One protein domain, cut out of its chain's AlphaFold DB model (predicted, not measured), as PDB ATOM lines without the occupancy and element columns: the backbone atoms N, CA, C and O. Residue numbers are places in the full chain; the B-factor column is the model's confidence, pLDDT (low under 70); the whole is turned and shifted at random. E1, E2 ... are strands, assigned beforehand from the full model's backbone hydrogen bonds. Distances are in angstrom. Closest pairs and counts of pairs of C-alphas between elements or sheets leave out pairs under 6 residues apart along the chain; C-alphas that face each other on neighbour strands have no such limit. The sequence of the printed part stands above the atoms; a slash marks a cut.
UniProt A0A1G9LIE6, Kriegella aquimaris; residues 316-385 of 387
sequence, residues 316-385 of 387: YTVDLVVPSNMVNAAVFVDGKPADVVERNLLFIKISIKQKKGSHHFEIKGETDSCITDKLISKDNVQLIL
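AT A GLANCE: This is residues 316 to 385 of the 387 residues of a protein of Kriegella aquimaris (UniProt A0A1G9LIE6). The domain is a small sandwich: a sheet of four strands, E3, E4, E1 and E7, lies face to face with a sheet of three, E2, E5 and E6, and the strands of the two sheets cross at 38 degrees. The links at both ends of the sandwich stretch its outline, with the C-alphas of Lys 356 and Thr 367 the two farthest apart. The printed part has 70 residues with seven named strands, E1 to E7 in order along the chain, and no named helix, and its class is all strand. The larger sheet, in the order E3, E4, E1, E7, is mixed, and the smaller, in the order E2, E5, E6, is antiparallel. The whole is compact, with a radius of gyration of the C-alphas of 10.9 A, and elongated, with spans of 33 by 20 by 18 A.

IN THESE COORDINATES: In the larger sheet, E4 is the longest strand, residues 347 to 353, 18.9 A from first to last C-alpha. E1, residues 316 to 321, measures 15.7 A and begins at C-alpha 316 (27.703, -17.332, 48.381). E3 is residues 339 to 343, and E7 is residues 381 to 384, with C-alpha 384 at (30.892, -22.793, 33.364). In the smaller sheet, E5 is residues 359 to 364, 16.3 A, E6 is residues 369 to 374, 16.6 A, and E2 is residues 330 to 333.

HOW THE PARTS SIT: E3 and E4 form a hairpin, antiparallel at 159 degrees, with N 351 and O 339 2.8 A apart. E4 and E1 are antiparallel at 152 degrees, with N 318 and O 350 2.9 A apart. E1 and E7 are parallel at 25 degrees, with N 321 and O 383 2.8 A apart. E3 and E7 are the edge strands of this sheet. In the other sheet, E5 is the inner strand. E5 and E6 form a hairpin, antiparallel at 168 degrees, with N 361 and O 372 2.8 A apart. E2 and E5 are antiparallel at 168 degrees, with N 332 and O 362 2.8 A apart. These N and O pairs are within hydrogen-bond range. Between the sheets, the closest C-alphas of E2 and E4 are those of Val 333 and Ile 352, 7.8 A apart. E2 and E3 are near each other, with 6 pairs of C-alphas within 10 A. E1 and E5 are apart.

THE WHOLE: The C-alphas of Lys 356 and Thr 367 are 32.8 A apart. The printed part has no cut and no long link. The chain changes from one sheet to the other at the links E1 to E2, E2 to E3, E4 to E5 and E6 to E7. The mean pLDDT of the printed part is 90.6, and no printed residue is under 70.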
ATOM      1  N   TYR A 316      27.522 -16.045  49.034       94.94
ATOM      2  CA  TYR A 316      27.703 -17.332  48.381       94.94
ATOM      3  C   TYR A 316      29.069 -17.393  47.717       94.94
ATOM      4  O   TYR A 316      29.582 -16.383  47.233       94.94
ATOM      5  N   THR A 317      29.648 -18.579  47.683       95.94
ATOM      6  CA  THR A 317      30.794 -18.922  46.860       95.94
ATOM      7  C   THR A 317      30.313 -19.449  45.513       95.94
ATOM      8  O   THR A 317      29.343 -20.212  45.414       95.94
ATOM      9  N   VAL A 318      30.991 -19.020  44.455       95.88
ATOM     10  CA  VAL A 318      30.758 -19.499  43.094       95.88
ATOM     11  C   VAL A 318      32.096 -19.890  42.493       95.88
ATOM     12  O   VAL A 318      33.037 -19.100  42.517       95.88
ATOM     13  N   ASP A 319      32.163 -21.100  41.955       94.12
ATOM     14  CA  ASP A 319      33.311 -21.620  41.224       94.12
ATOM     15  C   ASP A 319      33.083 -21.358  39.736       94.12
ATOM     16  O   ASP A 319      32.262 -22.014  39.091       94.12
ATOM     17  N   LEU A 320      33.777 -20.353  39.205       93.88
ATOM     18  CA  LEU A 320      33.732 -19.997  37.791       93.88
ATOM     19  C   LEU A 320      34.680 -20.917  37.027       93.88
ATOM     20  O   LEU A 320      35.888 -20.701  37.087       93.88
ATOM     21  N   VAL A 321      34.154 -21.937  36.354       88.62
ATOM     22  CA  VAL A 321      34.954 -22.872  35.557       88.62
ATOM     23  C   VAL A 321      35.377 -22.171  34.272       88.62
ATOM     24  O   VAL A 321      34.514 -21.698  33.533       88.62
ATOM     25  N   VAL A 322      36.686 -22.065  34.043       87.00
ATOM     26  CA  VAL A 322      37.274 -21.311  32.925       87.00
ATOM     27  C   VAL A 322      38.412 -22.083  32.258       87.00
ATOM     28  O   VAL A 322      39.052 -22.907  32.915       87.00
ATOM     29  N   PRO A 323      38.725 -21.788  30.983       81.62
ATOM     30  CA  PRO A 323      39.933 -22.273  30.328       81.62
ATOM     31  C   PRO A 323      41.212 -21.959  31.118       81.62
ATOM     32  O   PRO A 323      41.324 -20.907  31.756       81.62
ATOM     33  N   SER A 324      42.213 -22.842  31.040       74.44
ATOM     34  CA  SER A 324      43.463 -22.735  31.814       74.44
ATOM     35  C   SER A 324      44.245 -21.442  31.532       74.44
ATOM     36  O   SER A 324      44.837 -20.853  32.439       74.44
ATOM     37  N   ASN A 325      44.184 -20.931  30.300       77.50
ATOM     38  CA  ASN A 325      44.760 -19.639  29.910       77.50
ATOM     39  C   ASN A 325      44.013 -18.424  30.504       77.50
ATOM     40  O   ASN A 325      44.558 -17.323  30.511       77.50
ATOM     41  N   MET A 326      42.804 -18.606  31.044       84.50
ATOM     42  CA  MET A 326      41.981 -17.553  31.654       84.50
ATOM     43  C   MET A 326      41.953 -17.610  33.187       84.50
ATOM     44  O   MET A 326      41.302 -16.790  33.827       84.50
ATOM     45  N   VAL A 327      42.713 -18.506  33.818       83.75
ATOM     46  CA  VAL A 327      42.769 -18.643  35.288       83.75
ATOM     47  C   VAL A 327      43.250 -17.368  35.986       83.75
ATOM     48  O   VAL A 327      42.863 -17.095  37.121       83.75
ATOM     49  N   ASN A 328      44.049 -16.545  35.299       86.69
ATOM     50  CA  ASN A 328      44.522 -15.243  35.781       86.69
ATOM     51  C   ASN A 328      43.688 -14.057  35.268       86.69
ATOM     52  O   ASN A 328      44.035 -12.909  35.537       86.69
ATOM     53  N   ALA A 329      42.589 -14.314  34.556       90.88
ATOM     54  CA  ALA A 329      41.732 -13.274  34.002       90.88
ATOM     55  C   ALA A 329      41.115 -12.391  35.097       90.88
ATOM     56  O   ALA A 329      40.868 -12.821  36.238       90.88
ATOM     57  N   ALA A 330      40.844 -11.140  34.731       94.69
ATOM     58  CA  ALA A 330      40.090 -10.225  35.572       94.69
ATOM     59  C   ALA A 330      38.625 -10.676  35.606       94.69
ATOM     60  O   ALA A 330      38.024 -10.918  34.562       94.69
ATOM     61  N   VAL A 331      38.062 -10.792  36.808       96.81
ATOM     62  CA  VAL A 331      36.677 -11.229  37.014       96.81
ATOM     63  C   VAL A 331      35.871 -10.066  37.559       96.81
ATOM     64  O   VAL A 331      36.286  -9.416  38.522       96.81
ATOM     65  N   PHE A 332      34.707  -9.838  36.967       97.19
ATOM     66  CA  PHE A 332      33.753  -8.822  37.368       97.19
ATOM     67  C   PHE A 332      32.397  -9.464  37.662       97.19
ATOM     68  O   PHE A 332      31.942 -10.356  36.947       97.19
ATOM     69  N   VAL A 333      31.748  -8.988  38.721       96.75
ATOM     70  CA  VAL A 333      30.374  -9.336  39.085       96.75
ATOM     71  C   VAL A 333      29.577  -8.048  39.207       96.75
ATOM     72  O   VAL A 333      29.962  -7.140  39.945       96.75
ATOM     73  N   ASP A 334      28.471  -7.954  38.471       96.31
ATOM     74  CA  ASP A 334      27.595  -6.779  38.428       96.31
ATOM     75  C   ASP A 334      28.370  -5.473  38.141       96.31
ATOM     76  O   ASP A 334      28.133  -4.429  38.753       96.31
ATOM     77  N   GLY A 335      29.347  -5.553  37.228       94.06
ATOM     78  CA  GLY A 335      30.186  -4.427  36.798       94.06
ATOM     79  C   GLY A 335      31.298  -4.024  37.775       94.06
ATOM     80  O   GLY A 335      31.957  -3.009  37.556       94.06
ATOM     81  N   LYS A 336      31.528  -4.785  38.853       96.25
ATOM     82  CA  LYS A 336      32.580  -4.517  39.850       96.25
ATOM     83  C   LYS A 336      33.593  -5.659  39.912       96.25
ATOM     84  O   LYS A 336      33.184  -6.798  39.710       96.25
ATOM     85  N   PRO A 337      34.879  -5.400  40.222       97.12
ATOM     86  CA  PRO A 337      35.852  -6.468  40.446       97.12
ATOM     87  C   PRO A 337      35.340  -7.468  41.486       97.12
ATOM     88  O   PRO A 337      34.818  -7.067  42.528       97.12
ATOM     89  N   ALA A 338      35.456  -8.757  41.185       96.25
ATOM     90  CA  ALA A 338      34.970  -9.817  42.054       96.25
ATOM     91  C   ALA A 338      35.863  -9.994  43.291       96.25
ATOM     92  O   ALA A 338      37.090  -9.895  43.204       96.25
ATOM     93  N   ASP A 339      35.251 -10.352  44.423       96.25
ATOM     94  CA  ASP A 339      35.974 -10.800  45.613       96.25
ATOM     95  C   ASP A 339      36.488 -12.227  45.364       96.25
ATOM     96  O   ASP A 339      35.794 -13.212  45.625       96.25
ATOM     97  N   VAL A 340      37.692 -12.350  44.805       95.75
ATOM     98  CA  VAL A 340      38.321 -13.649  44.526       95.75
ATOM     99  C   VAL A 340      38.807 -14.282  45.829       95.75
ATOM    100  O   VAL A 340      39.640 -13.715  46.532       95.75
ATOM    101  N   VAL A 341      38.291 -15.473  46.131       94.50
ATOM    102  CA  VAL A 341      38.656 -16.272  47.310       94.50
ATOM    103  C   VAL A 341      39.879 -17.126  47.006       94.50
ATOM    104  O   VAL A 341      40.822 -17.172  47.790       94.50
ATOM    105  N   GLU A 342      39.860 -17.801  45.860       90.94
ATOM    106  CA  GLU A 342      40.896 -18.738  45.445       90.94
ATOM    107  C   GLU A 342      40.934 -18.813  43.919       90.94
ATOM    108  O   GLU A 342      39.905 -18.705  43.247       90.94
ATOM    109  N   ARG A 343      42.129 -19.006  43.362       89.69
ATOM    110  CA  ARG A 343      42.314 -19.327  41.947       89.69
ATOM    111  C   ARG A 343      42.929 -20.711  41.835       89.69
ATOM    112  O   ARG A 343      43.956 -20.980  42.452       89.69
ATOM    113  N   ASN A 344      42.305 -21.543  41.016       78.75
ATOM    114  CA  ASN A 344      42.800 -22.836  40.575       78.75
ATOM    115  C   ASN A 344      42.767 -22.856  39.034       78.75
ATOM    116  O   ASN A 344      42.081 -22.064  38.399       78.75
ATOM    117  N   LEU A 345      43.504 -23.777  38.435       71.25
ATOM    118  CA  LEU A 345      43.632 -24.048  37.010       71.25
ATOM    119  C   LEU A 345      42.319 -24.352  36.283       71.25
ATOM    120  O   LEU A 345      42.242 -24.152  35.077       71.25
ATOM    121  N   LEU A 346      41.311 -24.842  37.007       72.81
ATOM    122  CA  LEU A 346      40.000 -25.176  36.448       72.81
ATOM    123  C   LEU A 346      38.928 -24.149  36.788       72.81
ATOM    124  O   LEU A 346      37.932 -24.058  36.078       72.81
ATOM    125  N   PHE A 347      39.089 -23.411  37.888       86.50
ATOM    126  CA  PHE A 347      38.076 -22.468  38.325       86.50
ATOM    127  C   PHE A 347      38.642 -21.293  39.117       86.50
ATOM    128  O   PHE A 347      39.628 -21.398  39.847       86.50
ATOM    129  N   ILE A 348      37.938 -20.172  39.034       93.50
ATOM    130  CA  ILE A 348      38.140 -19.015  39.899       93.50
ATOM    131  C   ILE A 348      37.006 -19.019  40.925       93.50
ATOM    132  O   ILE A 348      35.846 -18.811  40.571       93.50
ATOM    133  N   LYS A 349      37.331 -19.268  42.198       96.00
ATOM    134  CA  LYS A 349      36.358 -19.225  43.293       96.00
ATOM    135  C   LYS A 349      36.184 -17.782  43.737       96.00
ATOM    136  O   LYS A 349      37.136 -17.140  44.186       96.00
ATOM    137  N   ILE A 350      34.962 -17.277  43.645       97.06
ATOM    138  CA  ILE A 350      34.599 -15.916  44.043       97.06
ATOM    139  C   ILE A 350      33.549 -15.928  45.148       97.06
ATOM    140  O   ILE A 350      32.753 -16.857  45.252       97.06
ATOM    141  N   SER A 351      33.532 -14.878  45.962       96.75
ATOM    142  CA  SER A 351      32.487 -14.611  46.945       96.75
ATOM    143  C   SER A 351      31.567 -13.509  46.428       96.75
ATOM    144  O   SER A 351      32.026 -12.438  46.038       96.75
ATOM    145  N   ILE A 352      30.261 -13.749  46.441       96.00
ATOM    146  CA  ILE A 352      29.247 -12.787  45.998       96.00
ATOM    147  C   ILE A 352      28.188 -12.592  47.075       96.00
ATOM    148  O   ILE A 352      27.910 -13.497  47.859       96.00
ATOM    149  N   LYS A 353      27.563 -11.415  47.115       94.38
ATOM    150  CA  LYS A 353      26.421 -11.157  48.001       94.38
ATOM    151  C   LYS A 353      25.154 -11.766  47.420       94.38
ATOM    152  O   LYS A 353      24.893 -11.594  46.233       94.38
ATOM    153  N   GLN A 354      24.336 -12.394  48.256       93.19
ATOM    154  CA  GLN A 354      23.028 -12.882  47.841       93.19
ATOM    155  C   GLN A 354      22.146 -11.723  47.354       93.19
ATOM    156  O   GLN A 354      22.009 -10.695  48.021       93.19
ATOM    157  N   LYS A 355      21.472 -11.918  46.217       92.25
ATOM    158  CA  LYS A 355      20.399 -11.031  45.756       92.25
ATOM    159  C   LYS A 355      19.247 -11.826  45.142       92.25
ATOM    160  O   LYS A 355      19.392 -12.992  44.794       92.25
ATOM    161  N   LYS A 356      18.080 -11.186  45.013       88.00
ATOM    162  CA  LYS A 356      16.852 -11.817  44.490       88.00
ATOM    163  C   LYS A 356      16.847 -12.020  42.962       88.00
ATOM    164  O   LYS A 356      15.929 -12.653  42.454       88.00
ATOM    165  N   GLY A 357      17.826 -11.476  42.237       92.50
ATOM    166  CA  GLY A 357      17.919 -11.523  40.772       92.50
ATOM    167  C   GLY A 357      19.259 -12.064  40.268       92.50
ATOM    168  O   GLY A 357      20.163 -12.335  41.057       92.50
ATOM    169  N   SER A 358      19.394 -12.207  38.949       95.56
ATOM    170  CA  SER A 358      20.619 -12.712  38.318       95.56
ATOM    171  C   SER A 358      21.813 -11.792  38.541       95.56
ATOM    172  O   SER A 358      21.693 -10.571  38.439       95.56
ATOM    173  N   HIS A 359      22.963 -12.384  38.846       97.25
ATOM    174  CA  HIS A 359      24.259 -11.724  38.777       97.25
ATOM    175  C   HIS A 359      24.766 -11.719  37.344       97.25
ATOM    176  O   HIS A 359      24.629 -12.726  36.649       97.25
ATOM    177  N   HIS A 360      25.361 -10.599  36.951       96.88
ATOM    178  CA  HIS A 360      26.092 -10.464  35.704       96.88
ATOM    179  C   HIS A 360      27.554 -10.814  35.947       96.88
ATOM    180  O   HIS A 360      28.216 -10.134  36.731       96.88
ATOM    181  N   PHE A 361      28.053 -11.867  35.314       96.50
ATOM    182  CA  PHE A 361      29.442 -12.299  35.416       96.50
ATOM    183  C   PHE A 361      30.168 -11.961  34.127       96.50
ATOM    184  O   PHE A 361      29.690 -12.282  33.041       96.50
ATOM    185  N   GLU A 362      31.343 -11.364  34.261       95.75
ATOM    186  CA  GLU A 362      32.212 -11.034  33.143       95.75
ATOM    187  C   GLU A 362      33.649 -11.434  33.485       95.75
ATOM    188  O   GLU A 362      34.173 -11.090  34.546       95.75
ATOM    189  N   ILE A 363      34.294 -12.170  32.583       94.06
ATOM    190  CA  ILE A 363      35.698 -12.570  32.692       94.06
ATOM    191  C   ILE A 363      36.449 -11.994  31.500       94.06
ATOM    192  O   ILE A 363      36.045 -12.205  30.360       94.06
ATOM    193  N   LYS A 364      37.540 -11.271  31.766       92.81
ATOM    194  CA  LYS A 364      38.398 -10.640  30.753       92.81
ATOM    195  C   LYS A 364      39.812 -11.195  30.837       92.81
ATOM    196  O   LYS A 364      40.544 -10.888  31.782       92.81
ATOM    197  N   GLY A 365      40.167 -12.028  29.866       84.88
ATOM    198  CA  GLY A 365      41.544 -12.411  29.572       84.88
ATOM    199  C   GLY A 365      42.255 -11.345  28.732       84.88
ATOM    200  O   GLY A 365      41.711 -10.271  28.477       84.88
ATOM    201  N   GLU A 366      43.486 -11.638  28.306       77.25
ATOM    202  CA  GLU A 366      44.265 -10.725  27.453       77.25
ATOM    203  C   GLU A 366      43.684 -10.612  26.036       77.25
ATOM    204  O   GLU A 366      43.698  -9.532  25.448       77.25
ATOM    205  N   THR A 367      43.157 -11.716  25.502       76.81
ATOM    206  CA  THR A 367      42.600 -11.808  24.142       76.81
ATOM    207  C   THR A 367      41.113 -12.133  24.108       76.81
ATOM    208  O   THR A 367      40.444 -11.781  23.141       76.81
ATOM    209  N   ASP A 368      40.592 -12.764  25.163       83.12
ATOM    210  CA  ASP A 368      39.251 -13.347  25.192       83.12
ATOM    211  C   ASP A 368      38.414 -12.760  26.331       83.12
ATOM    212  O   ASP A 368      38.928 -12.427  27.404       83.12
ATOM    213  N   SER A 369      37.104 -12.646  26.119       89.44
ATOM    214  CA  SER A 369      36.164 -12.205  27.148       89.44
ATOM    215  C   SER A 369      34.880 -13.013  27.115       89.44
ATOM    216  O   SER A 369      34.339 -13.259  26.038       89.44
ATOM    217  N   CYS A 370      34.357 -13.352  28.289       90.62
ATOM    218  CA  CYS A 370      33.159 -14.170  28.433       90.62
ATOM    219  C   CYS A 370      32.188 -13.518  29.400       90.62
ATOM    220  O   CYS A 370      32.599 -12.966  30.421       90.62
ATOM    221  N   ILE A 371      30.900 -13.596  29.077       93.31
ATOM    222  CA  ILE A 371      29.837 -12.931  29.824       93.31
ATOM    223  C   ILE A 371      28.681 -13.910  30.025       93.31
ATOM    224  O   ILE A 371      28.309 -14.629  29.099       93.31
ATOM    225  N   THR A 372      28.093 -13.938  31.220       93.69
ATOM    226  CA  THR A 372      26.843 -14.669  31.468       93.69
ATOM    227  C   THR A 372      26.028 -14.033  32.589       93.69
ATOM    228  O   THR A 372      26.582 -13.456  33.522       93.69
ATOM    229  N   ASP A 373      24.707 -14.192  32.534       94.62
ATOM    230  CA  ASP A 373      23.798 -13.794  33.606       94.62
ATOM    231  C   ASP A 373      23.244 -15.039  34.308       94.62
ATOM    232  O   ASP A 373      22.600 -15.889  33.686       94.62
ATOM    233  N   LYS A 374      23.449 -15.156  35.626       95.00
ATOM    234  CA  LYS A 374      22.974 -16.314  36.397       95.00
ATOM    235  C   LYS A 374      22.393 -15.934  37.752       95.00
ATOM    236  O   LYS A 374      22.999 -15.203  38.532       95.00
ATOM    237  N   LEU A 375      21.226 -16.494  38.070       93.88
ATOM    238  CA  LEU A 375      20.677 -16.472  39.424       93.88
ATOM    239  C   LEU A 375      21.414 -17.493  40.299       93.88
ATOM    240  O   LEU A 375      21.374 -18.692  40.022       93.88
ATOM    241  N   ILE A 376      22.039 -17.014  41.375       95.44
ATOM    242  CA  ILE A 376      22.722 -17.849  42.366       95.44
ATOM    243  C   ILE A 376      21.828 -17.959  43.600       95.44
ATOM    244  O   ILE A 376      21.685 -17.013  44.372       95.44
ATOM    245  N   SER A 377      21.176 -19.110  43.752       90.25
ATOM    246  CA  SER A 377      20.186 -19.365  44.806       90.25
ATOM    247  C   SER A 377      20.719 -20.184  45.986       90.25
ATOM    248  O   SER A 377      19.987 -20.397  46.953       90.25
ATOM    249  N   LYS A 378      21.967 -20.663  45.913       90.50
ATOM    250  CA  LYS A 378      22.632 -21.458  46.952       90.50
ATOM    251  C   LYS A 378      24.147 -21.245  46.926       90.50
ATOM    252  O   LYS A 378      24.676 -20.732  45.946       90.50
ATOM    253  N   ASP A 379      24.808 -21.676  47.993       91.12
ATOM    254  CA  ASP A 379      26.265 -21.639  48.142       91.12
ATOM    255  C   ASP A 379      26.969 -22.729  47.308       91.12
ATOM    256  O   ASP A 379      26.356 -23.754  46.988       91.12
ATOM    257  N   ASN A 380      28.254 -22.527  46.999       88.44
ATOM    258  CA  ASN A 380      29.113 -23.443  46.234       88.44
ATOM    259  C   ASN A 380      28.526 -23.843  44.866       88.44
ATOM    260  O   ASN A 380      28.456 -25.022  44.510       88.44
ATOM    261  N   VAL A 381      28.061 -22.857  44.096       90.31
ATOM    262  CA  VAL A 381      27.568 -23.083  42.728       90.31
ATOM    263  C   VAL A 381      28.740 -23.114  41.756       90.31
ATOM    264  O   VAL A 381      29.570 -22.216  41.769       90.31
ATOM    265  N   GLN A 382      28.777 -24.110  40.872       90.69
ATOM    266  CA  GLN A 382      29.675 -24.105  39.720       90.69
ATOM    267  C   GLN A 382      28.991 -23.447  38.524       90.69
ATOM    268  O   GLN A 382      27.828 -23.735  38.221       90.69
ATOM    269  N   LEU A 383      29.718 -22.558  37.860       90.88
ATOM    270  CA  LEU A 383      29.266 -21.850  36.675       90.88
ATOM    271  C   LEU A 383      30.335 -21.980  35.599       90.88
ATOM    272  O   LEU A 383      31.436 -21.464  35.764       90.88
ATOM    273  N   ILE A 384      30.002 -22.670  34.513       86.56
ATOM    274  CA  ILE A 384      30.892 -22.793  33.364       86.56
ATOM    275  C   ILE A 384      30.784 -21.522  32.530       86.56
ATOM    276  O   ILE A 384      29.686 -21.050  32.224       86.56
ATOM    277  N   LEU A 385      31.938 -20.935  32.247       77.81
ATOM    278  CA  LEU A 385      32.109 -19.715  31.481       77.81
ATOM    279  C   LEU A 385      33.124 -19.994  30.376       77.81
ATOM    280  O   LEU A 385      34.117 -20.673  30.621       77.81
TER     281      LEU A 385